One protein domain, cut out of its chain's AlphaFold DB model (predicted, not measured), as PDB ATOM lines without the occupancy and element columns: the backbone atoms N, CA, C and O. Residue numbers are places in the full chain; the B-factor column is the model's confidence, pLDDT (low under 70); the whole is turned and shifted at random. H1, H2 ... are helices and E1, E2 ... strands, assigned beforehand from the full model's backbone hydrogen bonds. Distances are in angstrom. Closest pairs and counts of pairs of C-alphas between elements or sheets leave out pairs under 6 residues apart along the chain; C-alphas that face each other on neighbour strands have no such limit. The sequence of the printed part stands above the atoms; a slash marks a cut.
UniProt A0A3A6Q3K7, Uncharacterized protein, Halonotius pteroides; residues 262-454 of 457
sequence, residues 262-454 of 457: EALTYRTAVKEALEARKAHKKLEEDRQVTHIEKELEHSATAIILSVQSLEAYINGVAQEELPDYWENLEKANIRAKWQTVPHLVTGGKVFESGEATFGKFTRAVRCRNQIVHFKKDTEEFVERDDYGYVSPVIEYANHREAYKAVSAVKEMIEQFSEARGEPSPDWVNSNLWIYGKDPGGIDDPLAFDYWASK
ATOM      1  N   GLU A 262     102.431 195.804 232.414       93.88
ATOM      2  CA  GLU A 262     101.866 195.782 231.067       93.88
ATOM      3  C   GLU A 262     102.538 196.791 230.129       93.88
ATOM      4  O   GLU A 262     102.835 196.444 228.984       93.88
ATOM      5  N   ALA A 263     102.876 197.989 230.620       89.50
ATOM      6  CA  ALA A 263     103.554 199.016 229.835       89.50
ATOM      7  C   ALA A 263     104.999 198.597 229.508       89.50
ATOM      8  O   ALA A 263     105.481 198.762 228.382       89.50
ATOM      9  N   LEU A 264     105.693 197.985 230.478       89.19
ATOM     10  CA  LEU A 264     107.043 197.447 230.291       89.19
ATOM     11  C   LEU A 264     107.071 196.325 229.243       89.19
ATOM     12  O   LEU A 264     107.956 196.297 228.374       89.19
ATOM     13  N   THR A 265     106.120 195.397 229.336       94.25
ATOM     14  CA  THR A 265     106.030 194.234 228.444       94.25
ATOM     15  C   THR A 265     105.607 194.646 227.038       94.25
ATOM     16  O   THR A 265     106.263 194.228 226.086       94.25
ATOM     17  N   TYR A 266     104.633 195.549 226.889       93.31
ATOM     18  CA  TYR A 266     104.242 196.097 225.587       93.31
ATOM     19  C   TYR A 266     105.403 196.797 224.883       93.31
ATOM     20  O   TYR A 266     105.711 196.483 223.734       93.31
ATOM     21  N   ARG A 267     106.115 197.688 225.582       88.06
ATOM     22  CA  ARG A 267     107.267 198.402 225.009       88.06
ATOM     23  C   ARG A 267     108.327 197.443 224.484       88.06
ATOM     24  O   ARG A 267     108.885 197.642 223.405       88.06
ATOM     25  N   THR A 268     108.625 196.410 225.263       92.06
ATOM     26  CA  THR A 268     109.595 195.395 224.854       92.06
ATOM     27  C   THR A 268     109.059 194.605 223.660       92.06
ATOM     28  O   THR A 268     109.785 194.437 222.689       92.06
ATOM     29  N   ALA A 269     107.778 194.229 223.658       95.00
ATOM     30  CA  ALA A 269     107.152 193.540 222.532       95.00
ATOM     31  C   ALA A 269     107.248 194.336 221.220       95.00
ATOM     32  O   ALA A 269     107.604 193.779 220.185       95.00
ATOM     33  N   VAL A 270     107.001 195.649 221.270       92.19
ATOM     34  CA  VAL A 270     107.141 196.555 220.120       92.19
ATOM     35  C   VAL A 270     108.579 196.563 219.596       92.19
ATOM     36  O   VAL A 270     108.799 196.408 218.394       92.19
ATOM     37  N   LYS A 271     109.572 196.714 220.486       91.75
ATOM     38  CA  LYS A 271     110.994 196.696 220.109       91.75
ATOM     39  C   LYS A 271     111.365 195.381 219.420       91.75
ATOM     40  O   LYS A 271     111.988 195.400 218.361       91.75
ATOM     41  N   GLU A 272     110.962 194.256 219.999       95.44
ATOM     42  CA  GLU A 272     111.261 192.932 219.457       95.44
ATOM     43  C   GLU A 272     110.546 192.694 218.116       95.44
ATOM     44  O   GLU A 272     111.157 192.191 217.178       95.44
ATOM     45  N   ALA A 273     109.305 193.161 217.935       94.94
ATOM     46  CA  ALA A 273     108.624 193.082 216.640       94.94
ATOM     47  C   ALA A 273     109.357 193.874 215.536       94.94
ATOM     48  O   ALA A 273     109.413 193.447 214.378       94.94
ATOM     49  N   LEU A 274     109.969 195.012 215.880       91.88
ATOM     50  CA  LEU A 274     110.778 195.794 214.942       91.88
ATOM     51  C   LEU A 274     112.100 195.107 214.599       91.88
ATOM     52  O   LEU A 274     112.498 195.118 213.432       91.88
ATOM     53  N   GLU A 275     112.772 194.497 215.575       94.69
ATOM     54  CA  GLU A 275     113.985 193.711 215.319       94.69
ATOM     55  C   GLU A 275     113.684 192.462 214.479       94.69
ATOM     56  O   GLU A 275     114.426 192.177 213.536       94.69
ATOM     57  N   ALA A 276     112.547 191.795 214.706       95.38
ATOM     58  CA  ALA A 276     112.069 190.709 213.851       95.38
ATOM     59  C   ALA A 276     111.903 191.168 212.396       95.38
ATOM     60  O   ALA A 276     112.391 190.521 211.469       95.38
ATOM     61  N   ARG A 277     111.291 192.339 212.181       93.12
ATOM     62  CA  ARG A 277     111.157 192.921 210.838       93.12
ATOM     63  C   ARG A 277     112.510 193.248 210.209       93.12
ATOM     64  O   ARG A 277     112.705 193.015 209.019       93.12
ATOM     65  N   LYS A 278     113.442 193.822 210.973       93.50
ATOM     66  CA  LYS A 278     114.795 194.125 210.482       93.50
ATOM     67  C   LYS A 278     115.535 192.850 210.082       93.50
ATOM     68  O   LYS A 278     116.246 192.864 209.081       93.50
ATOM     69  N   ALA A 279     115.374 191.767 210.841       94.25
ATOM     70  CA  ALA A 279     115.920 190.461 210.491       94.25
ATOM     71  C   ALA A 279     115.299 189.927 209.191       94.25
ATOM     72  O   ALA A 279     116.043 189.523 208.301       94.25
ATOM     73  N   HIS A 280     113.977 190.043 209.034       93.88
ATOM     74  CA  HIS A 280     113.288 189.648 207.806       93.88
ATOM     75  C   HIS A 280     113.763 190.430 206.571       93.88
ATOM     76  O   HIS A 280     114.077 189.841 205.545       93.88
ATOM     77  N   LYS A 281     113.910 191.757 206.665       92.81
ATOM     78  CA  LYS A 281     114.445 192.563 205.550       92.81
ATOM     79  C   LYS A 281     115.850 192.121 205.136       92.81
ATOM     80  O   LYS A 281     116.151 192.037 203.953       92.81
ATOM     81  N   LYS A 282     116.706 191.791 206.109       92.88
ATOM     82  CA  LYS A 282     118.041 191.246 205.820       92.88
ATOM     83  C   LYS A 282     117.967 189.880 205.146       92.88
ATOM     84  O   LYS A 282     118.808 189.604 204.306       92.88
ATOM     85  N   LEU A 283     116.970 189.058 205.477       91.56
ATOM     86  CA  LEU A 283     116.718 187.787 204.797       91.56
ATOM     87  C   LEU A 283     116.321 187.982 203.322       91.56
ATOM     88  O   LEU A 283     116.741 187.196 202.474       91.56
ATOM     89  N   GLU A 284     115.527 189.017 203.014       90.06
ATOM     90  CA  GLU A 284     115.171 189.379 201.632       90.06
ATOM     91  C   GLU A 284     116.406 189.808 200.818       90.06
ATOM     92  O   GLU A 284     116.502 189.498 199.631       90.06
ATOM     93  N   GLU A 285     117.354 190.502 201.456       91.38
ATOM     94  CA  GLU A 285     118.606 190.970 200.843       91.38
ATOM     95  C   GLU A 285     119.662 189.857 200.712       91.38
ATOM     96  O   GLU A 285     120.348 189.762 199.693       91.38
ATOM     97  N   ASP A 286     119.793 189.016 201.740       91.06
ATOM     98  CA  ASP A 286     120.770 187.937 201.842       91.06
ATOM     99  C   ASP A 286     120.160 186.726 202.565       91.06
ATOM    100  O   ASP A 286     119.828 186.771 203.751       91.06
ATOM    101  N   ARG A 287     120.025 185.597 201.860       87.62
ATOM    102  CA  ARG A 287     119.371 184.386 202.383       87.62
ATOM    103  C   ARG A 287     120.281 183.591 203.326       87.62
ATOM    104  O   ARG A 287     120.682 182.467 203.021       87.62
ATOM    105  N   GLN A 288     120.581 184.155 204.496       90.19
ATOM    106  CA  GLN A 288     121.323 183.476 205.561       90.19
ATOM    107  C   GLN A 288     120.402 182.898 206.637       90.19
ATOM    108  O   GLN A 288     119.485 183.558 207.123       90.19
ATOM    109  N   VAL A 289     120.726 181.685 207.098       91.12
ATOM    110  CA  VAL A 289     120.024 181.009 208.207       91.12
ATOM    111  C   VAL A 289     120.000 181.870 209.474       91.12
ATOM    112  O   VAL A 289     118.989 181.921 210.164       91.12
ATOM    113  N   THR A 290     121.070 182.625 209.730       94.88
ATOM    114  CA  THR A 290     121.181 183.515 210.896       94.88
ATOM    115  C   THR A 290     120.132 184.634 210.908       94.88
ATOM    116  O   THR A 290     119.805 185.156 211.974       94.88
ATOM    117  N   HIS A 291     119.594 185.028 209.750       95.00
ATOM    118  CA  HIS A 291     118.499 185.997 209.672       95.00
ATOM    119  C   HIS A 291     117.155 185.360 210.023       95.00
ATOM    120  O   HIS A 291     116.372 185.983 210.734       95.00
ATOM    121  N   ILE A 292     116.936 184.105 209.616       94.38
ATOM    122  CA  ILE A 292     115.755 183.323 210.002       94.38
ATOM    123  C   ILE A 292     115.749 183.104 211.518       94.38
ATOM    124  O   ILE A 292     114.749 183.383 212.167       94.38
ATOM    125  N   GLU A 293     116.872 182.667 212.096       96.31
ATOM    126  CA  GLU A 293     117.006 182.454 213.546       96.31
ATOM    127  C   GLU A 293     116.660 183.724 214.336       96.31
ATOM    128  O   GLU A 293     115.815 183.686 215.228       96.31
ATOM    129  N   LYS A 294     117.225 184.873 213.941       97.69
ATOM    130  CA  LYS A 294     116.920 186.170 214.566       97.69
ATOM    131  C   LYS A 294     115.460 186.569 214.415       97.69
ATOM    132  O   LYS A 294     114.869 187.081 215.362       97.69
ATOM    133  N   GLU A 295     114.867 186.366 213.240       96.56
ATOM    134  CA  GLU A 295     113.449 186.657 213.049       96.56
ATOM    135  C   GLU A 295     112.584 185.818 213.994       96.56
ATOM    136  O   GLU A 295     111.703 186.376 214.649       96.56
ATOM    137  N   LEU A 296     112.850 184.511 214.095       97.50
ATOM    138  CA  LEU A 296     112.121 183.601 214.980       97.50
ATOM    139  C   LEU A 296     112.249 184.025 216.452       97.50
ATOM    140  O   LEU A 296     111.240 184.119 217.149       97.50
ATOM    141  N   GLU A 297     113.468 184.317 216.918       98.31
ATOM    142  CA  GLU A 297     113.754 184.726 218.302       98.31
ATOM    143  C   GLU A 297     113.018 186.012 218.693       98.31
ATOM    144  O   GLU A 297     112.291 186.058 219.695       98.31
ATOM    145  N   HIS A 298     113.167 187.052 217.874       98.19
ATOM    146  CA  HIS A 298     112.534 188.343 218.111       98.19
ATOM    147  C   HIS A 298     111.006 188.244 217.986       98.19
ATOM    148  O   HIS A 298     110.275 188.794 218.812       98.19
ATOM    149  N   SER A 299     110.499 187.474 217.017       98.25
ATOM    150  CA  SER A 299     109.054 187.288 216.837       98.25
ATOM    151  C   SER A 299     108.422 186.546 218.003       98.25
ATOM    152  O   SER A 299     107.386 186.969 218.517       98.25
ATOM    153  N   ALA A 300     109.048 185.457 218.453       98.56
ATOM    154  CA  ALA A 300     108.565 184.691 219.591       98.56
ATOM    155  C   ALA A 300     108.514 185.554 220.858       98.56
ATOM    156  O   ALA A 300     107.504 185.552 221.568       98.56
ATOM    157  N   THR A 301     109.565 186.343 221.099       98.62
ATOM    158  CA  THR A 301     109.645 187.256 222.245       98.62
ATOM    159  C   THR A 301     108.541 188.312 222.190       98.62
ATOM    160  O   THR A 301     107.821 188.493 223.172       98.62
ATOM    161  N   ALA A 302     108.338 188.949 221.032       98.00
ATOM    162  CA  ALA A 302     107.272 189.928 220.841       98.00
ATOM    163  C   ALA A 302     105.883 189.337 221.121       98.00
ATOM    164  O   ALA A 302     105.121 189.899 221.902       98.00
ATOM    165  N   ILE A 303     105.572 188.167 220.554       98.56
ATOM    166  CA  ILE A 303     104.268 187.506 220.717       98.56
ATOM    167  C   ILE A 303     103.994 187.160 222.184       98.56
ATOM    168  O   ILE A 303     102.893 187.411 222.682       98.56
ATOM    169  N   ILE A 304     104.979 186.587 222.885       98.62
ATOM    170  CA  ILE A 304     104.841 186.232 224.304       98.62
ATOM    171  C   ILE A 304     104.567 187.487 225.138       98.62
ATOM    172  O   ILE A 304     103.608 187.507 225.913       98.62
ATOM    173  N   LEU A 305     105.369 188.537 224.944       98.31
ATOM    174  CA  LEU A 305     105.271 189.772 225.717       98.31
ATOM    175  C   LEU A 305     103.997 190.567 225.405       98.31
ATOM    176  O   LEU A 305     103.414 191.139 226.321       98.31
ATOM    177  N   SER A 306     103.506 190.553 224.162       97.88
ATOM    178  CA  SER A 306     102.206 191.138 223.808       97.88
ATOM    179  C   SER A 306     101.058 190.468 224.563       97.88
ATOM    180  O   SER A 306     100.204 191.144 225.133       97.88
ATOM    181  N   VAL A 307     101.041 189.131 224.613       98.44
ATOM    182  CA  VAL A 307      99.998 188.398 225.346       98.44
ATOM    183  C   VAL A 307     100.118 188.626 226.856       98.44
ATOM    184  O   VAL A 307      99.095 188.802 227.509       98.44
ATOM    185  N   GLN A 308     101.336 188.667 227.407       98.25
ATOM    186  CA  GLN A 308     101.553 189.011 228.819       98.25
ATOM    187  C   GLN A 308     101.116 190.439 229.153       98.25
ATOM    188  O   GLN A 308     100.541 190.641 230.216       98.25
ATOM    189  N   SER A 309     101.341 191.404 228.259       97.56
ATOM    190  CA  SER A 309     100.894 192.787 228.446       97.56
ATOM    191  C   SER A 309      99.373 192.870 228.565       97.56
ATOM    192  O   SER A 309      98.855 193.410 229.539       97.56
ATOM    193  N   LEU A 310      98.650 192.231 227.638       98.19
ATOM    194  CA  LEU A 310      97.189 192.151 227.689       98.19
ATOM    195  C   LEU A 310      96.679 191.421 228.935       98.19
ATOM    196  O   LEU A 310      95.625 191.767 229.461       98.19
ATOM    197  N   GLU A 311      97.390 190.390 229.396       98.12
ATOM    198  CA  GLU A 311      97.028 189.662 230.614       98.12
ATOM    199  C   GLU A 311      97.234 190.511 231.872       98.12
ATOM    200  O   GLU A 311      96.350 190.560 232.722       98.12
ATOM    201  N   ALA A 312      98.372 191.199 231.976       96.94
ATOM    202  CA  ALA A 312      98.683 192.084 233.093       96.94
ATOM    203  C   ALA A 312      97.697 193.258 233.166       96.94
ATOM    204  O   ALA A 312      97.117 193.482 234.225       96.94
ATOM    205  N   TYR A 313      97.418 193.915 232.034       96.88
ATOM    206  CA  TYR A 313      96.478 195.035 231.973       96.88
ATOM    207  C   TYR A 313      95.076 194.638 232.453       96.88
ATOM    208  O   TYR A 313      94.515 195.267 233.347       96.88
ATOM    209  N   ILE A 314      94.510 193.555 231.904       97.75
ATOM    210  CA  ILE A 314      93.144 193.150 232.265       97.75
ATOM    211  C   ILE A 314      93.049 192.629 233.703       97.75
ATOM    212  O   ILE A 314      92.002 192.763 234.331       97.75
ATOM    213  N   ASN A 315      94.134 192.048 234.232       97.00
ATOM    214  CA  ASN A 315      94.218 191.667 235.638       97.00
ATOM    215  C   ASN A 315      94.225 192.902 236.546       97.00
ATOM    216  O   ASN A 315      93.487 192.912 237.525       97.00
ATOM    217  N   GLY A 316      95.004 193.934 236.201       94.00
ATOM    218  CA  GLY A 316      95.036 195.201 236.934       94.00
ATOM    219  C   GLY A 316      93.653 195.844 237.006       94.00
ATOM    220  O   GLY A 316      93.156 196.107 238.096       94.00
ATOM    221  N   VAL A 317      92.970 195.970 235.862       94.56
ATOM    222  CA  VAL A 317      91.592 196.491 235.809       94.56
ATOM    223  C   VAL A 317      90.635 195.652 236.661       94.56
ATOM    224  O   VAL A 317      89.862 196.193 237.445       94.56
ATOM    225  N   ALA A 318      90.686 194.321 236.547       96.25
ATOM    226  CA  ALA A 318      89.814 193.446 237.329       96.25
ATOM    227  C   ALA A 318      90.061 193.561 238.841       96.25
ATOM    228  O   ALA A 318      89.109 193.504 239.615       96.25
ATOM    229  N   GLN A 319      91.314 193.717 239.266       94.00
ATOM    230  CA  GLN A 319      91.661 193.883 240.674       94.00
ATOM    231  C   GLN A 319      91.213 195.248 241.217       94.00
ATOM    232  O   GLN A 319      90.729 195.317 242.346       94.00
ATOM    233  N   GLU A 320      91.369 196.316 240.432       90.31
ATOM    234  CA  GLU A 320      91.025 197.683 240.842       90.31
ATOM    235  C   GLU A 320      89.510 197.934 240.847       90.31
ATOM    236  O   GLU A 320      89.001 198.574 241.765       90.31
ATOM    237  N   GLU A 321      88.779 197.415 239.858       93.62
ATOM    238  CA  GLU A 321      87.371 197.777 239.634       93.62
ATOM    239  C   GLU A 321      86.378 196.670 240.000       93.62
ATOM    240  O   GLU A 321      85.199 196.943 240.222       93.62
ATOM    241  N   LEU A 322      86.832 195.416 240.081       95.38
ATOM    242  CA  LEU A 322      85.989 194.257 240.383       95.38
ATOM    243  C   LEU A 322      86.556 193.420 241.549       95.38
ATOM    244  O   LEU A 322      86.655 192.193 241.415       95.38
ATOM    245  N   PRO A 323      86.900 194.027 242.706       94.88
ATOM    246  CA  PRO A 323      87.570 193.325 243.805       94.88
ATOM    247  C   PRO A 323      86.770 192.114 244.312       94.88
ATOM    248  O   PRO A 323      87.351 191.060 244.570       94.88
ATOM    249  N   ASP A 324      85.437 192.211 244.344       95.31
ATOM    250  CA  ASP A 324      84.543 191.125 244.778       95.31
ATOM    251  C   ASP A 324      84.547 189.909 243.833       95.31
ATOM    252  O   ASP A 324      84.207 188.793 244.229       95.31
ATOM    253  N   TYR A 325      84.936 190.104 242.570       94.00
ATOM    254  CA  TYR A 325      84.992 189.051 241.555       94.00
ATOM    255  C   TYR A 325      86.419 188.565 241.277       94.00
ATOM    256  O   TYR A 325      86.590 187.576 240.553       94.00
ATOM    257  N   TRP A 326      87.436 189.224 241.848       94.44
ATOM    258  CA  TRP A 326      88.845 189.015 241.518       94.44
ATOM    259  C   TRP A 326      89.278 187.553 241.645       94.44
ATOM    260  O   TRP A 326      89.839 187.006 240.699       94.44
ATOM    261  N   GLU A 327      88.934 186.870 242.741       94.19
ATOM    262  CA  GLU A 327      89.372 185.483 242.982       94.19
ATOM    263  C   GLU A 327      88.901 184.500 241.888       94.19
ATOM    264  O   GLU A 327      89.570 183.511 241.569       94.19
ATOM    265  N   ASN A 328      87.733 184.766 241.294       95.69
ATOM    266  CA  ASN A 328      87.195 183.967 240.194       95.69
ATOM    267  C   ASN A 328      87.793 184.392 238.850       95.69
ATOM    268  O   ASN A 328      88.119 183.539 238.020       95.69
ATOM    269  N   LEU A 329      87.940 185.702 238.635       95.62
ATOM    270  CA  LEU A 329      88.496 186.264 237.408       95.62
ATOM    271  C   LEU A 329      89.968 185.893 237.238       95.62
ATOM    272  O   LEU A 329      90.361 185.521 236.138       95.62
ATOM    273  N   GLU A 330      90.762 185.900 238.308       95.62
ATOM    274  CA  GLU A 330      92.187 185.561 238.305       95.62
ATOM    275  C   GLU A 330      92.447 184.175 237.695       95.62
ATOM    276  O   GLU A 330      93.335 184.022 236.850       95.62
ATOM    277  N   LYS A 331      91.619 183.188 238.063       96.00
ATOM    278  CA  LYS A 331      91.703 181.785 237.621       96.00
ATOM    279  C   LYS A 331      91.192 181.570 236.193       96.00
ATOM    280  O   LYS A 331      91.427 180.510 235.607       96.00
ATOM    281  N   ALA A 332      90.467 182.535 235.627       97.00
ATOM    282  CA  ALA A 332      89.951 182.430 234.272       97.00
ATOM    283  C   ALA A 332      91.092 182.497 233.246       97.00
ATOM    284  O   ALA A 332      92.087 183.200 233.419       97.00
ATOM    285  N   ASN A 333      90.946 181.783 232.129       96.50
ATOM    286  CA  ASN A 333      91.902 181.931 231.036       96.50
ATOM    287  C   ASN A 333      91.820 183.347 230.439       96.50
ATOM    288  O   ASN A 333      90.767 183.984 230.459       96.50
ATOM    289  N   ILE A 334      92.921 183.806 229.847       97.12
ATOM    290  CA  ILE A 334      93.046 185.172 229.321       97.12
ATOM    291  C   ILE A 334      91.917 185.570 228.352       97.12
ATOM    292  O   ILE A 334      91.463 186.709 228.379       97.12
ATOM    293  N   ARG A 335      91.404 184.645 227.526       96.69
ATOM    294  CA  ARG A 335      90.304 184.957 226.596       96.69
ATOM    295  C   ARG A 335      88.999 185.218 227.336       96.69
ATOM    296  O   ARG A 335      88.313 186.184 227.027       96.69
ATOM    297  N   ALA A 336      88.690 184.386 228.327       96.25
ATOM    298  CA  ALA A 336      87.523 184.575 229.178       96.25
ATOM    299  C   ALA A 336      87.615 185.887 229.976       96.25
ATOM    300  O   ALA A 336      86.608 186.587 230.079       96.25
ATOM    301  N   LYS A 337      88.809 186.264 230.466       97.56
ATOM    302  CA  LYS A 337      89.039 187.564 231.127       97.56
ATOM    303  C   LYS A 337      88.666 188.730 230.212       97.56
ATOM    304  O   LYS A 337      87.842 189.553 230.593       97.56
ATOM    305  N   TRP A 338      89.175 188.740 228.979       97.44
ATOM    306  CA  TRP A 338      88.901 189.802 228.002       97.44
ATOM    307  C   TRP A 338      87.459 189.857 227.484       97.44
ATOM    308  O   TRP A 338      87.067 190.860 226.908       97.44
ATOM    309  N   GLN A 339      86.645 188.826 227.708       96.06
ATOM    310  CA  GLN A 339      85.202 188.886 227.438       96.06
ATOM    311  C   GLN A 339      84.401 189.302 228.676       96.06
ATOM    312  O   GLN A 339      83.409 190.015 228.564       96.06
ATOM    313  N   THR A 340      84.827 188.848 229.856       96.81
ATOM    314  CA  THR A 340      84.065 188.997 231.102       96.81
ATOM    315  C   THR A 340      84.333 190.337 231.776       96.81
ATOM    316  O   THR A 340      83.386 191.023 232.143       96.81
ATOM    317  N   VAL A 341      85.600 190.735 231.917       97.50
ATOM    318  CA  VAL A 341      85.981 191.965 232.632       97.50
ATOM    319  C   VAL A 341      85.411 193.205 231.940       97.50
ATOM    320  O   VAL A 341      84.697 193.947 232.612       97.50
ATOM    321  N   PRO A 342      85.577 193.404 230.614       97.00
ATOM    322  CA  PRO A 342      84.980 194.562 229.952       97.00
ATOM    323  C   PRO A 342      83.454 194.582 230.053       97.00
ATOM    324  O   PRO A 342      82.864 195.655 230.159       97.00
ATOM    325  N   HIS A 343      82.814 193.407 230.075       95.88
ATOM    326  CA  HIS A 343      81.369 193.307 230.236       95.88
ATOM    327  C   HIS A 343      80.884 193.741 231.614       95.88
ATOM    328  O   HIS A 343      79.901 194.472 231.711       95.88
ATOM    329  N   LEU A 344      81.581 193.318 232.666       96.12
ATOM    330  CA  LEU A 344      81.249 193.693 234.036       96.12
ATOM    331  C   LEU A 344      81.525 195.178 234.314       96.12
ATOM    332  O   LEU A 344      80.717 195.808 234.985       96.12
ATOM    333  N   VAL A 345      82.612 195.737 233.770       95.00
ATOM    334  CA  VAL A 345      82.987 197.152 233.963       95.00
ATOM    335  C   VAL A 345      82.050 198.102 233.209       95.00
ATOM    336  O   VAL A 345      81.567 199.078 233.770       95.00
ATOM    337  N   THR A 346      81.762 197.822 231.936       94.88
ATOM    338  CA  THR A 346      81.007 198.754 231.070       94.88
ATOM    339  C   THR A 346      79.505 198.466 231.015       94.88
ATOM    340  O   THR A 346      78.732 199.270 230.498       94.88
ATOM    341  N   GLY A 347      79.071 197.289 231.478       92.12
ATOM    342  CA  GLY A 347      77.705 196.785 231.305       92.12
ATOM    343  C   GLY A 347      77.366 196.310 229.881       92.12
ATOM    344  O   GLY A 347      76.291 195.746 229.667       92.12
ATOM    345  N   GLY A 348      78.260 196.493 228.900       91.00
ATOM    346  CA  GLY A 348      78.068 196.121 227.491       91.00
ATOM    347  C   GLY A 348      79.011 195.008 227.030       91.00
ATOM    348  O   GLY A 348      79.993 194.700 227.687       91.00
ATOM    349  N   LYS A 349      78.734 194.353 225.899       90.94
ATOM    350  CA  LYS A 349      79.711 193.433 225.293       90.94
ATOM    351  C   LYS A 349      80.689 194.241 224.447       90.94
ATOM    352  O   LYS A 349      80.316 194.701 223.377       90.94
ATOM    353  N   VAL A 350      81.910 194.418 224.946       92.62
ATOM    354  CA  VAL A 350      82.955 195.189 224.247       92.62
ATOM    355  C   VAL A 350      83.651 194.356 223.173       92.62
ATOM    356  O   VAL A 350      83.972 194.885 222.116       92.62
ATOM    357  N   PHE A 351      83.873 193.066 223.440       93.56
ATOM    358  CA  PHE A 351      84.563 192.158 222.527       93.56
ATOM    359  C   PHE A 351      83.700 190.946 222.212       93.56
ATOM    360  O   PHE A 351      83.384 190.142 223.101       93.56
ATOM    361  N   GLU A 352      83.364 190.778 220.936       85.94
ATOM    362  CA  GLU A 352      82.598 189.629 220.462       85.94
ATOM    363  C   GLU A 352      83.437 188.651 219.629       85.94
ATOM    364  O   GLU A 352      84.396 188.995 218.931       85.94
ATOM    365  N   SER A 353      83.061 187.372 219.698       80.38
ATOM    366  CA  SER A 353      83.666 186.327 218.876       80.38
ATOM    367  C   SER A 353      83.386 186.601 217.396       80.38
ATOM    368  O   SER A 353      82.258 186.437 216.942       80.38
ATOM    369  N   GLY A 354      84.422 186.966 216.638       75.62
ATOM    370  CA  GLY A 354      84.328 187.247 215.199       75.62
ATOM    371  C   GLY A 354      84.728 188.671 214.817       75.62
ATOM    372  O   GLY A 354      84.982 188.923 213.641       75.62
ATOM    373  N   GLU A 355      84.861 189.574 215.789       87.44
ATOM    374  CA  GLU A 355      85.406 190.909 215.548       87.44
ATOM    375  C   GLU A 355      86.902 190.853 215.220       87.44
ATOM    376  O   GLU A 355      87.648 190.026 215.760       87.44
ATOM    377  N   ALA A 356      87.358 191.745 214.337       86.56
ATOM    378  CA  ALA A 356      88.734 191.746 213.843       86.56
ATOM    379  C   ALA A 356      89.764 191.897 214.979       86.56
ATOM    380  O   ALA A 356      90.726 191.125 215.037       86.56
ATOM    381  N   THR A 357      89.529 192.828 215.907       90.31
ATOM    382  CA  THR A 357      90.390 193.100 217.070       90.31
ATOM    383  C   THR A 357      90.529 191.868 217.964       90.31
ATOM    384  O   THR A 357      91.633 191.363 218.196       90.31
ATOM    385  N   PHE A 358      89.397 191.290 218.381       94.31
ATOM    386  CA  PHE A 358      89.388 190.090 219.216       94.31
ATOM    387  C   PHE A 358      89.962 188.865 218.483       94.31
ATOM    388  O   PHE A 358      90.591 187.992 219.093       94.31
ATOM    389  N   GLY A 359      89.811 188.808 217.156       93.62
ATOM    390  CA  GLY A 359      90.436 187.816 216.286       93.62
ATOM    391  C   GLY A 359      91.965 187.877 216.310       93.62
ATOM    392  O   GLY A 359      92.613 186.837 216.480       93.62
ATOM    393  N   LYS A 360      92.556 189.078 216.215       93.56
ATOM    394  CA  LYS A 360      94.014 189.282 216.333       93.56
ATOM    395  C   LYS A 360      94.529 188.841 217.702       93.56
ATOM    396  O   LYS A 360      95.479 188.062 217.770       93.56
ATOM    397  N   PHE A 361      93.856 189.239 218.780       96.94
ATOM    398  CA  PHE A 361      94.173 188.777 220.136       96.94
ATOM    399  C   PHE A 361      94.094 187.245 220.258       96.94
ATOM    400  O   PHE A 361      95.020 186.590 220.742       96.94
ATOM    401  N   THR A 362      93.020 186.642 219.746       96.94
ATOM    402  CA  THR A 362      92.820 185.187 219.763       96.94
ATOM    403  C   THR A 362      93.944 184.453 219.026       96.94
ATOM    404  O   THR A 362      94.416 183.413 219.513       96.94
ATOM    405  N   ARG A 363      94.396 184.997 217.886       96.94
ATOM    406  CA  ARG A 363      95.550 184.507 217.119       96.94
ATOM    407  C   ARG A 363      96.847 184.644 217.914       96.94
ATOM    408  O   ARG A 363      97.550 183.645 218.026       96.94
ATOM    409  N   ALA A 364      97.116 185.797 218.524       97.88
ATOM    410  CA  ALA A 364      98.306 186.019 219.347       97.88
ATOM    411  C   ALA A 364      98.396 185.014 220.510       97.88
ATOM    412  O   ALA A 364      99.427 184.369 220.695       97.88
ATOM    413  N   VAL A 365      97.289 184.778 221.227       98.06
ATOM    414  CA  VAL A 365      97.213 183.756 222.290       98.06
ATOM    415  C   VAL A 365      97.505 182.354 221.745       98.06
ATOM    416  O   VAL A 365      98.201 181.573 222.391       98.06
ATOM    417  N   ARG A 366      97.003 182.019 220.548       98.06
ATOM    418  CA  ARG A 366      97.284 180.725 219.909       98.06
ATOM    419  C   ARG A 366      98.772 180.578 219.585       98.06
ATOM    420  O   ARG A 366      99.346 179.556 219.946       98.06
ATOM    421  N   CYS A 367      99.379 181.587 218.960       98.19
ATOM    422  CA  CYS A 367     100.804 181.589 218.629       98.19
ATOM    423  C   CYS A 367     101.664 181.474 219.899       98.19
ATOM    424  O   CYS A 367     102.521 180.598 219.978       98.19
ATOM    425  N   ARG A 368     101.359 182.256 220.949       98.12
ATOM    426  CA  ARG A 368     102.023 182.144 222.261       98.12
ATOM    427  C   ARG A 368     101.939 180.728 222.820       98.12
ATOM    428  O   ARG A 368     102.937 180.210 223.308       98.12
ATOM    429  N   ASN A 369     100.769 180.094 222.759       97.94
ATOM    430  CA  ASN A 369     100.597 178.739 223.279       97.94
ATOM    431  C   ASN A 369     101.406 177.707 222.483       97.94
ATOM    432  O   ASN A 369     101.956 176.796 223.094       97.94
ATOM    433  N   GLN A 370     101.517 177.857 221.158       97.38
ATOM    434  CA  GLN A 370     102.370 176.995 220.328       97.38
ATOM    435  C   GLN A 370     103.853 177.136 220.695       97.38
ATOM    436  O   GLN A 370     104.554 176.132 220.747       97.38
ATOM    437  N   ILE A 371     104.306 178.351 221.018       97.25
ATOM    438  CA  ILE A 371     105.690 178.623 221.435       97.25
ATOM    439  C   ILE A 371     105.964 178.083 222.851       97.25
ATOM    440  O   ILE A 371     106.927 177.355 223.072       97.25
ATOM    441  N   VAL A 372     105.119 178.429 223.827       97.12
ATOM    442  CA  VAL A 372     105.354 178.136 225.255       97.12
ATOM    443  C   VAL A 372     105.093 176.669 225.603       97.12
ATOM    444  O   VAL A 372     105.765 176.110 226.466       97.12
ATOM    445  N   HIS A 373     104.130 176.032 224.936       96.00
ATOM    446  CA  HIS A 373     103.784 174.624 225.152       96.00
ATOM    447  C   HIS A 373     104.307 173.715 224.032       96.00
ATOM    448  O   HIS A 373     103.741 172.643 223.796       96.00
ATOM    449  N   PHE A 374     105.370 174.144 223.344       94.62
ATOM    450  CA  PHE A 374     105.970 173.407 222.239       94.62
ATOM    451  C   PHE A 374     106.391 171.991 222.662       94.62
ATOM    452  O   PHE A 374     107.034 171.790 223.698       94.62
ATOM    453  N   LYS A 375     106.057 171.002 221.831       93.19
ATOM    454  CA  LYS A 375     106.482 169.607 221.984       93.19
ATOM    455  C   LYS A 375     107.503 169.288 220.904       93.19
ATOM    456  O   LYS A 375     107.339 169.694 219.762       93.19
ATOM    457  N   LYS A 376     108.562 168.556 221.257       92.06
ATOM    458  CA  LYS A 376     109.650 168.181 220.335       92.06
ATOM    459  C   LYS A 376     109.255 166.997 219.447       92.06
ATOM    460  O   LYS A 376     109.963 165.991 219.405       92.06
ATOM    461  N   ASP A 377     108.102 167.106 218.801       92.44
ATOM    462  CA  ASP A 377     107.604 166.104 217.869       92.44
ATOM    463  C   ASP A 377     108.319 166.255 216.512       92.44
ATOM    464  O   ASP A 377     108.892 167.301 216.198       92.44
ATOM    465  N   THR A 378     108.367 165.179 215.724       92.69
ATOM    466  CA  THR A 378     108.902 165.247 214.354       92.69
ATOM    467  C   THR A 378     107.807 165.765 213.435       92.69
ATOM    468  O   THR A 378     106.778 165.110 213.290       92.69
ATOM    469  N   GLU A 379     108.036 166.920 212.818       92.81
ATOM    470  CA  GLU A 379     107.081 167.589 211.933       92.81
ATOM    471  C   GLU A 379     107.684 167.781 210.534       92.81
ATOM    472  O   GLU A 379     108.908 167.842 210.367       92.81
ATOM    473  N   GLU A 380     106.825 167.857 209.519       92.88
ATOM    474  CA  GLU A 380     107.244 168.157 208.149       92.88
ATOM    475  C   GLU A 380     107.654 169.631 208.022       92.88
ATOM    476  O   GLU A 380     107.056 170.521 208.628       92.88
ATOM    477  N   PHE A 381     108.700 169.890 207.235       93.75
ATOM    478  CA  PHE A 381     109.109 171.254 206.900       93.75
ATOM    479  C   PHE A 381     108.066 171.890 205.981       93.75
ATOM    480  O   PHE A 381     107.508 171.221 205.111       93.75
ATOM    481  N   VAL A 382     107.844 173.190 206.146       93.38
ATOM    482  CA  VAL A 382     106.892 173.963 205.345       93.38
ATOM    483  C   VAL A 382     107.625 174.734 204.255       93.38
ATOM    484  O   VAL A 382     108.685 175.313 204.501       93.38
ATOM    485  N   GLU A 383     107.067 174.745 203.047       93.44
ATOM    486  CA  GLU A 383     107.566 175.555 201.936       93.44
ATOM    487  C   GLU A 383     106.894 176.931 201.951       93.44
ATOM    488  O   GLU A 383     105.669 177.045 202.019       93.44
ATOM    489  N   ARG A 384     107.702 177.990 201.895       86.38
ATOM    490  CA  ARG A 384     107.241 179.375 201.791       86.38
ATOM    491  C   ARG A 384     108.046 180.148 200.762       86.38
ATOM    492  O   ARG A 384     109.268 180.045 200.750       86.38
ATOM    493  N   ASP A 385     107.388 181.030 200.020       84.44
ATOM    494  CA  ASP A 385     108.043 181.868 199.004       84.44
ATOM    495  C   ASP A 385     109.204 182.698 199.589       84.44
ATOM    496  O   ASP A 385     110.315 182.731 199.044       84.44
ATOM    497  N   ASP A 386     108.974 183.283 200.768       81.81
ATOM    498  CA  ASP A 386     109.934 184.171 201.431       81.81
ATOM    499  C   ASP A 386     111.120 183.420 202.080       81.81
ATOM    500  O   ASP A 386     112.169 184.018 202.305       81.81
ATOM    501  N   TYR A 387     110.983 182.116 202.369       83.69
ATOM    502  CA  TYR A 387     111.939 181.360 203.205       83.69
ATOM    503  C   TYR A 387     112.496 180.080 202.559       83.69
ATOM    504  O   TYR A 387     113.505 179.549 203.020       83.69
ATOM    505  N   GLY A 388     111.860 179.557 201.510       87.50
ATOM    506  CA  GLY A 388     112.058 178.182 201.052       87.50
ATOM    507  C   GLY A 388     111.477 177.160 202.038       87.50
ATOM    508  O   GLY A 388     110.461 177.418 202.681       87.50
ATOM    509  N   TYR A 389     112.124 175.997 202.153       92.38
ATOM    510  CA  TYR A 389     111.754 174.947 203.108       92.38
ATOM    511  C   TYR A 389     112.318 175.250 204.498       92.38
ATOM    512  O   TYR A 389     113.535 175.229 204.697       92.38
ATOM    513  N   VAL A 390     111.441 175.489 205.471       92.69
ATOM    514  CA  VAL A 390     111.811 175.859 206.845       92.69
ATOM    515  C   VAL A 390     110.972 175.124 207.887       92.69
ATOM    516  O   VAL A 390     109.996 174.448 207.574       92.69
ATOM    517  N   SER A 391     111.377 175.235 209.152       93.38
ATOM    518  CA  SER A 391     110.624 174.672 210.275       93.38
ATOM    519  C   SER A 391     109.199 175.252 210.340       93.38
ATOM    520  O   SER A 391     109.040 176.465 210.163       93.38
ATOM    521  N   PRO A 392     108.173 174.443 210.680       94.56
ATOM    522  CA  PRO A 392     106.789 174.907 210.853       94.56
ATOM    523  C   PRO A 392     106.624 175.980 211.940       94.56
ATOM    524  O   PRO A 392     105.617 176.685 211.964       94.56
ATOM    525  N   VAL A 393     107.633 176.187 212.797       95.69
ATOM    526  CA  VAL A 393     107.687 177.305 213.753       95.69
ATOM    527  C   VAL A 393     107.459 178.659 213.066       95.69
ATOM    528  O   VAL A 393     106.832 179.550 213.646       95.69
ATOM    529  N   ILE A 394     107.879 178.807 211.801       95.38
ATOM    530  CA  ILE A 394     107.688 180.049 211.045       95.38
ATOM    531  C   ILE A 394     106.207 180.412 210.859       95.38
ATOM    532  O   ILE A 394     105.895 181.582 210.671       95.38
ATOM    533  N   GLU A 395     105.265 179.465 210.931       94.31
ATOM    534  CA  GLU A 395     103.832 179.742 210.732       94.31
ATOM    535  C   GLU A 395     103.190 180.531 211.882       94.31
ATOM    536  O   GLU A 395     102.094 181.092 211.739       94.31
ATOM    537  N   TYR A 396     103.855 180.558 213.038       96.00
ATOM    538  CA  TYR A 396     103.355 181.211 214.245       96.00
ATOM    539  C   TYR A 396     104.387 182.088 214.960       96.00
ATOM    540  O   TYR A 396     103.995 182.832 215.854       96.00
ATOM    541  N   ALA A 397     105.662 182.063 214.565       97.31
ATOM    542  CA  ALA A 397     106.712 182.926 215.105       97.31
ATOM    543  C   ALA A 397     107.476 183.652 213.984       97.31
ATOM    544  O   ALA A 397     108.670 183.466 213.815       97.31
ATOM    545  N   ASN A 398     106.784 184.492 213.214       95.88
ATOM    546  CA  ASN A 398     107.386 185.342 212.179       95.88
ATOM    547  C   ASN A 398     107.054 186.821 212.414       95.88
ATOM    548  O   ASN A 398     106.149 187.148 213.192       95.88
ATOM    549  N   HIS A 399     107.733 187.713 211.692       95.12
ATOM    550  CA  HIS A 399     107.598 189.157 211.867       95.12
ATOM    551  C   HIS A 399     106.154 189.665 211.671       95.12
ATOM    552  O   HIS A 399     105.752 190.630 212.322       95.12
ATOM    553  N   ARG A 400     105.340 189.015 210.819       94.00
ATOM    554  CA  ARG A 400     103.927 189.384 210.598       94.00
ATOM    555  C   ARG A 400     103.055 188.998 211.790       94.00
ATOM    556  O   ARG A 400     102.167 189.756 212.172       94.00
ATOM    557  N   GLU A 401     103.290 187.831 212.386       96.75
ATOM    558  CA  GLU A 401     102.580 187.399 213.598       96.75
ATOM    559  C   GLU A 401     102.994 188.232 214.818       96.75
ATOM    560  O   GLU A 401     102.133 188.613 215.610       96.75
ATOM    561  N   ALA A 402     104.277 188.595 214.925       96.44
ATOM    562  CA  ALA A 402     104.774 189.527 215.937       96.44
ATOM    563  C   ALA A 402     104.086 190.893 215.839       96.44
ATOM    564  O   ALA A 402     103.582 191.414 216.833       96.44
ATOM    565  N   TYR A 403     103.992 191.430 214.622       93.06
ATOM    566  CA  TYR A 403     103.279 192.670 214.357       93.06
ATOM    567  C   TYR A 403     101.802 192.586 214.762       93.06
ATOM    568  O   TYR A 403     101.329 193.405 215.545       93.06
ATOM    569  N   LYS A 404     101.082 191.556 214.294       93.75
ATOM    570  CA  LYS A 404      99.665 191.346 214.639       93.75
ATOM    571  C   LYS A 404      99.453 191.241 216.148       93.75
ATOM    572  O   LYS A 404      98.453 191.753 216.644       93.75
ATOM    573  N   ALA A 405     100.369 190.594 216.871       96.31
ATOM    574  CA  ALA A 405     100.305 190.488 218.323       96.31
ATOM    575  C   ALA A 405     100.472 191.851 219.008       96.31
ATOM    576  O   ALA A 405      99.680 192.177 219.886       96.31
ATOM    577  N   VAL A 406     101.437 192.669 218.575       95.44
ATOM    578  CA  VAL A 406     101.636 194.034 219.090       95.44
ATOM    579  C   VAL A 406     100.432 194.925 218.783       95.44
ATOM    580  O   VAL A 406      99.917 195.572 219.693       95.44
ATOM    581  N   SER A 407      99.924 194.917 217.547       92.44
ATOM    582  CA  SER A 407      98.726 195.683 217.178       92.44
ATOM    583  C   SER A 407      97.494 195.244 217.967       92.44
ATOM    584  O   SER A 407      96.695 196.089 218.354       92.44
ATOM    585  N   ALA A 408      97.360 193.946 218.272       95.31
ATOM    586  CA  ALA A 408      96.271 193.459 219.114       95.31
ATOM    587  C   ALA A 408      96.303 194.081 220.517       95.31
ATOM    588  O   ALA A 408      95.242 194.351 221.061       95.31
ATOM    589  N   VAL A 409      97.488 194.327 221.096       95.88
ATOM    590  CA  VAL A 409      97.594 195.004 222.402       95.88
ATOM    591  C   VAL A 409      96.966 196.391 222.329       95.88
ATOM    592  O   VAL A 409      96.082 196.710 223.119       95.88
ATOM    593  N   LYS A 410      97.397 197.179 221.339       94.50
ATOM    594  CA  LYS A 410      96.929 198.547 221.131       94.50
ATOM    595  C   LYS A 410      95.424 198.605 220.895       94.50
ATOM    596  O   LYS A 410      94.714 199.240 221.664       94.50
ATOM    597  N   GLU A 411      94.943 197.874 219.895       94.44
ATOM    598  CA  GLU A 411      93.538 197.912 219.484       94.44
ATOM    599  C   GLU A 411      92.597 197.416 220.594       94.44
ATOM    600  O   GLU A 411      91.544 198.008 220.814       94.44
ATOM    601  N   MET A 412      92.972 196.359 221.331       97.12
ATOM    602  CA  MET A 412      92.163 195.864 222.454       97.12
ATOM    603  C   MET A 412      92.083 196.900 223.584       97.12
ATOM    604  O   MET A 412      91.014 197.111 224.148       97.12
ATOM    605  N   ILE A 413      93.190 197.556 223.936       96.75
ATOM    606  CA  ILE A 413      93.179 198.539 225.027       96.75
ATOM    607  C   ILE A 413      92.449 199.819 224.608       96.75
ATOM    608  O   ILE A 413      91.674 200.351 225.401       96.75
ATOM    609  N   GLU A 414      92.633 200.286 223.372       94.75
ATOM    610  CA  GLU A 414      91.912 201.445 222.832       94.75
ATOM    611  C   GLU A 414      90.401 201.205 222.799       94.75
ATOM    612  O   GLU A 414      89.651 202.005 223.353       94.75
ATOM    613  N   GLN A 415      89.956 200.075 222.241       95.75
ATOM    614  CA  GLN A 415      88.534 199.727 222.172       95.75
ATOM    615  C   GLN A 415      87.914 199.590 223.571       95.75
ATOM    616  O   GLN A 415      86.770 199.992 223.791       95.75
ATOM    617  N   PHE A 416      88.660 199.054 224.544       96.94
ATOM    618  CA  PHE A 416      88.175 198.975 225.921       96.94
ATOM    619  C   PHE A 416      88.113 200.354 226.600       96.94
ATOM    620  O   PHE A 416      87.131 200.650 227.275       96.94
ATOM    621  N   SER A 417      89.108 201.216 226.383       94.62
ATOM    622  CA  SER A 417      89.129 202.578 226.942       94.62
ATOM    623  C   SER A 417      88.000 203.439 226.364       94.62
ATOM    624  O   SER A 417      87.282 204.105 227.108       94.62
ATOM    625  N   GLU A 418      87.752 203.334 225.054       94.00
ATOM    626  CA  GLU A 418      86.618 203.981 224.388       94.00
ATOM    627  C   GLU A 418      85.281 203.530 224.990       94.00
ATOM    628  O   GLU A 418      84.436 204.365 225.315       94.00
ATOM    629  N   ALA A 419      85.105 202.225 225.221       93.81
ATOM    630  CA  ALA A 419      83.899 201.690 225.850       93.81
ATOM    631  C   ALA A 419      83.693 202.179 227.299       93.81
ATOM    632  O   ALA A 419      82.559 202.219 227.773       93.81
ATOM    633  N   ARG A 420      84.769 202.574 227.991       92.38
ATOM    634  CA  ARG A 420      84.725 203.205 229.321       92.38
ATOM    635  C   ARG A 420      84.485 204.717 229.270       92.38
ATOM    636  O   ARG A 420      84.230 205.325 230.305       92.38
ATOM    637  N   GLY A 421      84.558 205.338 228.092       90.62
ATOM    638  CA  GLY A 421      84.544 206.795 227.963       90.62
ATOM    639  C   GLY A 421      85.803 207.457 228.536       90.62
ATOM    640  O   GLY A 421      85.759 208.620 228.937       90.62
ATOM    641  N   GLU A 422      86.915 206.722 228.583       89.50
ATOM    642  CA  GLU A 422      88.195 207.162 229.131       89.50
ATOM    643  C   GLU A 422      89.255 207.276 228.024       89.50
ATOM    644  O   GLU A 422      89.178 206.578 227.008       89.50
ATOM    645  N   PRO A 423      90.265 208.151 228.181       87.81
ATOM    646  CA  PRO A 423      91.399 208.159 227.269       87.81
ATOM    647  C   PRO A 423      92.195 206.856 227.406       87.81
ATOM    648  O   PRO A 423      92.449 206.390 228.516       87.81
ATOM    649  N   SER A 424      92.640 206.293 226.281       88.69
ATOM    650  CA  SER A 424      93.544 205.142 226.314       88.69
ATOM    651  C   SER A 424      94.842 205.491 227.048       88.69
ATOM    652  O   SER A 424      95.329 206.617 226.897       88.69
ATOM    653  N   PRO A 425      95.456 204.538 227.776       87.62
ATOM    654  CA  PRO A 425      96.712 204.780 228.461       87.62
ATOM    655  C   PRO A 425      97.786 205.311 227.508       87.62
ATOM    656  O   PRO A 425      98.041 204.737 226.446       87.62
ATOM    657  N   ASP A 426      98.459 206.387 227.907       82.62
ATOM    658  CA  ASP A 426      99.441 207.081 227.066       82.62
ATOM    659  C   ASP A 426     100.559 206.156 226.553       82.62
ATOM    660  O   ASP A 426     101.085 206.367 225.457       82.62
ATOM    661  N   TRP A 427     100.916 205.100 227.295       85.31
ATOM    662  CA  TRP A 427     101.924 204.113 226.885       85.31
ATOM    663  C   TRP A 427     101.528 203.268 225.674       85.31
ATOM    664  O   TRP A 427     102.407 202.751 224.984       85.31
ATOM    665  N   VAL A 428     100.231 203.139 225.392       87.56
ATOM    666  CA  VAL A 428      99.724 202.462 224.192       87.56
ATOM    667  C   VAL A 428      99.915 203.341 222.952       87.56
ATOM    668  O   VAL A 428     100.240 202.839 221.873       87.56
ATOM    669  N   ASN A 429      99.758 204.657 223.126       78.88
ATOM    670  CA  ASN A 429      99.689 205.648 222.050       78.88
ATOM    671  C   ASN A 429     101.012 206.343 221.734       78.88
ATOM    672  O   ASN A 429     101.175 206.928 220.663       78.88
ATOM    673  N   SER A 430     101.964 206.331 222.662       66.75
ATOM    674  CA  SER A 430     103.211 207.069 222.492       66.75
ATOM    675  C   SER A 430     104.134 206.357 221.499       66.75
ATOM    676  O   SER A 430     104.916 205.486 221.847       66.75
ATOM    677  N   ASN A 431     104.131 206.793 220.237       56.34
ATOM    678  CA  ASN A 431     105.095 206.334 219.220       56.34
ATOM    679  C   ASN A 431     106.567 206.669 219.578       56.34
ATOM    680  O   ASN A 431     107.506 206.167 218.960       56.34
ATOM    681  N   LEU A 432     106.777 207.508 220.597       50.34
ATOM    682  CA  LEU A 432     108.062 208.083 220.999       50.34
ATOM    683  C   LEU A 432     108.974 207.119 221.791       50.34
ATOM    684  O   LEU A 432     110.152 207.422 221.959       50.34
ATOM    685  N   TRP A 433     108.508 205.928 222.206       50.84
ATOM    686  CA  TRP A 433     109.377 204.897 222.830       50.84
ATOM    687  C   TRP A 433     110.420 204.307 221.910       50.84
ATOM    688  O   TRP A 433     111.431 203.775 222.369       50.84
ATOM    689  N   ILE A 434     110.094 204.279 220.624       49.56
ATOM    690  CA  ILE A 434     110.790 203.445 219.652       49.56
ATOM    691  C   ILE A 434     112.068 204.146 219.181       49.56
ATOM    692  O   ILE A 434     113.019 203.485 218.765       49.56
ATOM    693  N   TYR A 435     112.138 205.471 219.335       45.53
ATOM    694  CA  TYR A 435     113.272 206.270 218.906       45.53
ATOM    695  C   TYR A 435     113.659 207.297 219.969       45.53
ATOM    696  O   TYR A 435     113.006 208.324 220.143       45.53
ATOM    697  N   GLY A 436     114.832 207.109 220.574       41.12
ATOM    698  CA  GLY A 436     115.651 208.266 220.911       41.12
ATOM    699  C   GLY A 436     116.086 208.905 219.596       41.12
ATOM    700  O   GLY A 436     117.092 208.473 219.056       41.12
ATOM    701  N   LYS A 437     115.276 209.828 219.049       37.84
ATOM    702  CA  LYS A 437     115.523 210.625 217.827       37.84
ATOM    703  C   LYS A 437     116.555 210.000 216.871       37.84
ATOM    704  O   LYS A 437     117.669 210.509 216.768       37.84
ATOM    705  N   ASP A 438     116.193 208.935 216.161       38.91
ATOM    706  CA  ASP A 438     116.906 208.625 214.922       38.91
ATOM    707  C   ASP A 438     116.174 209.382 213.799       38.91
ATOM    708  O   ASP A 438     115.006 209.076 213.545       38.91
ATOM    709  N   PRO A 439     116.767 210.419 213.172       36.38
ATOM    710  CA  PRO A 439     116.074 211.314 212.234       36.38
ATOM    711  C   PRO A 439     115.607 210.652 210.926       36.38
ATOM    712  O   PRO A 439     115.106 211.347 210.047       36.38
ATOM    713  N   GLY A 440     115.798 209.338 210.771       45.22
ATOM    714  CA  GLY A 440     115.328 208.538 209.633       45.22
ATOM    715  C   GLY A 440     114.244 207.505 209.976       45.22
ATOM    716  O   GLY A 440     114.003 206.606 209.171       45.22
ATOM    717  N   GLY A 441     113.647 207.566 211.173       43.28
ATOM    718  CA  GLY A 441     112.660 206.596 211.655       43.28
ATOM    719  C   GLY A 441     111.311 206.683 210.935       43.28
ATOM    720  O   GLY A 441     110.783 207.764 210.726       43.28
ATOM    721  N   ILE A 442     110.765 205.518 210.575       47.00
ATOM    722  CA  ILE A 442     109.441 205.308 209.962       47.00
ATOM    723  C   ILE A 442     108.376 206.147 210.697       47.00
ATOM    724  O   ILE A 442     108.184 205.932 211.893       47.00
ATOM    725  N   ASP A 443     107.690 207.048 209.978       47.59
ATOM    726  CA  ASP A 443     106.735 208.039 210.525       47.59
ATOM    727  C   ASP A 443     105.577 207.420 211.332       47.59
ATOM    728  O   ASP A 443     104.987 208.074 212.190       47.59
ATOM    729  N   ASP A 444     105.293 206.136 211.112       56.62
ATOM    730  CA  ASP A 444     104.438 205.324 211.970       56.62
ATOM    731  C   ASP A 444     104.859 203.840 211.859       56.62
ATOM    732  O   ASP A 444     104.590 203.182 210.848       56.62
ATOM    733  N   PRO A 445     105.562 203.276 212.860       51.53
ATOM    734  CA  PRO A 445     106.010 201.883 212.822       51.53
ATOM    735  C   PRO A 445     104.847 200.876 212.748       51.53
ATOM    736  O   PRO A 445     105.070 199.727 212.345       51.53
ATOM    737  N   LEU A 446     103.622 201.311 213.073       55.91
ATOM    738  CA  LEU A 446     102.378 200.550 212.991       55.91
ATOM    739  C   LEU A 446     101.424 201.045 211.879       55.91
ATOM    740  O   LEU A 446     100.280 200.592 211.822       55.91
ATOM    741  N   ALA A 447     101.861 201.919 210.959       57.69
ATOM    742  CA  ALA A 447     101.007 202.349 209.848       57.69
ATOM    743  C   ALA A 447     100.753 201.187 208.887       57.69
ATOM    744  O   ALA A 447     101.636 200.751 208.143       57.69
ATOM    745  N   PHE A 448      99.508 200.721 208.895       45.47
ATOM    746  CA  PHE A 448      99.002 199.561 208.167       45.47
ATOM    747  C   PHE A 448      99.316 199.598 206.660       45.47
ATOM    748  O   PHE A 448      99.623 198.559 206.081       45.47
ATOM    749  N   ASP A 449      99.353 200.778 206.037       48.69
ATOM    750  CA  ASP A 449      99.603 200.942 204.595       48.69
ATOM    751  C   ASP A 449     101.019 200.515 204.170       48.69
ATOM    752  O   ASP A 449     101.232 200.032 203.054       48.69
ATOM    753  N   TYR A 450     101.995 200.591 205.080       47.72
ATOM    754  CA  TYR A 450     103.350 200.084 204.841       47.72
ATOM    755  C   TYR A 450     103.474 198.560 205.049       47.72
ATOM    756  O   TYR A 450     104.497 197.963 204.707       47.72
ATOM    757  N   TRP A 451     102.450 197.916 205.617       48.78
ATOM    758  CA  TRP A 451     102.428 196.482 205.925       48.78
ATOM    759  C   TRP A 451     101.455 195.686 205.038       48.78
ATOM    760  O   TRP A 451     101.734 194.532 204.731       48.78
ATOM    761  N   ALA A 452     100.357 196.301 204.589       43.50
ATOM    762  CA  ALA A 452      99.316 195.679 203.766       43.50
ATOM    763  C   ALA A 452      99.550 195.820 202.249       43.50
ATOM    764  O   ALA A 452      99.000 195.047 201.467       43.50
ATOM    765  N   SER A 453     100.395 196.759 201.807       45.50
ATOM    766  CA  SER A 453     100.606 197.061 200.377       45.50
ATOM    767  C   SER A 453     101.311 195.963 199.564       45.50
ATOM    768  O   SER A 453     101.464 196.121 198.357       45.50
ATOM    769  N   LYS A 454     101.692 194.835 200.180       44.66
ATOM    770  CA  LYS A 454     102.214 193.646 199.482       44.66
ATOM    771  C   LYS A 454     101.331 192.395 199.581       44.66
ATOM    772  O   LYS A 454     101.737 191.348 199.102       44.66
TER     773      LYS A 454
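AT A GLANCE: This is residues 262 to 454 of the 457 residues of an uncharacterized protein of Halonotius pteroides (UniProt A0A3A6Q3K7). What is the main picture? Two long helices, H1 and H2, fold back on each other as a hairpin, and H7 packs beside them; H5 crosses H2 and H7, while H3 and H4 pack on the last part of H2. The small strand hairpin of E1 and E2 lies toward the end where H1 turns into H2, and residues 436 to 441 stick out between H8 and H9. What is it made of? The printed part has 193 residues with nine named helices and two named strands, in the order H1 H2 H3 H4 H5 E1 E2 H6 H7 H8 H9; the class is mostly helix, and the one sheet, E1 - E2, is antiparallel. How large is it? It is compact, with a radius of gyration of the C-alphas of 17.7 A and spans of 55 by 46 by 26 A.

HOW THE PARTS SIT: How is the bundle arranged? H1, residues 262 to 285, and H2, residues 289 to 321, form a helical hairpin and touch at a shallow tilt of 19 degrees, opposite ways; their closest C-alphas, of Ala 269 and Ala 302, are 4.0 A apart. H7, residues 399 to 420, touches residues 295 to 310 of H2 alone, at a shallow tilt of 15 degrees, the same way, the closest C-alphas being those of Ser 299 and Ala 402, 4.9 A apart. With H4, residues 334 to 346, which touches H2 by closest C-alphas of Glu 311 and Ile 334, 6.1 A apart, these make a bundle, a group of helices set together lengthwise. What else touches H2 or H7? H5, residues 356 to 372, touches H2 at a steep tilt of 63 degrees, the closest C-alphas, of Ile 304 and Arg 368, being 5.4 A apart. H3, residues 323 to 330, forms a helical hairpin with H2, its Trp 326 C-alpha 5.7 A from that of Gln 319, their closest pair. H8, residues 426 to 429, touches H7, with closest C-alphas of Lys 410 and Val 428, 5.7 A apart. Where are the strands and the last short helices? E1, residues 382 to 384, and E2, residues 388 to 390, form an antiparallel hairpin, with N 382 and O 390 within hydrogen-bond range at 2.9 A. H6, residues 392 to 395, is close to H2 but not clearly touching, and H9, residues 449 to 452, touches no helix. Are the helix backbones complete? Every O i to N i+4 pair is within hydrogen-bond range in H1, H2, H5 and H7, against 2 of 4 in H3 and 7 of 9 in H4; H6, H8 and H9 are too short for such a pair.

IN THESE COORDINATES: Where does H1 begin, and how long are the longer helices? C-alpha 262 is at (101.866, 195.782, 231.067); from first to last C-alpha H1 measures 34.9 A, H2 48.3 A, H5 24.3 A and H7 32.0 A. Where do H2 and H7 end? C-alpha 321 is at (87.371, 197.777, 239.634), and C-alpha 420 at (84.725, 203.205, 229.321).

THE WHOLE: Which C-alphas are farthest apart, and is there a cut? Those of Asp 286 and Asp 324, at 56.3 A; the printed part has no cut. Where is a link long, and confidence low? The link from H8 to H9, residues 430 to 448, is long, and residues 430 to 454 have pLDDT under 70, against a mean of 87.9 for the printed part.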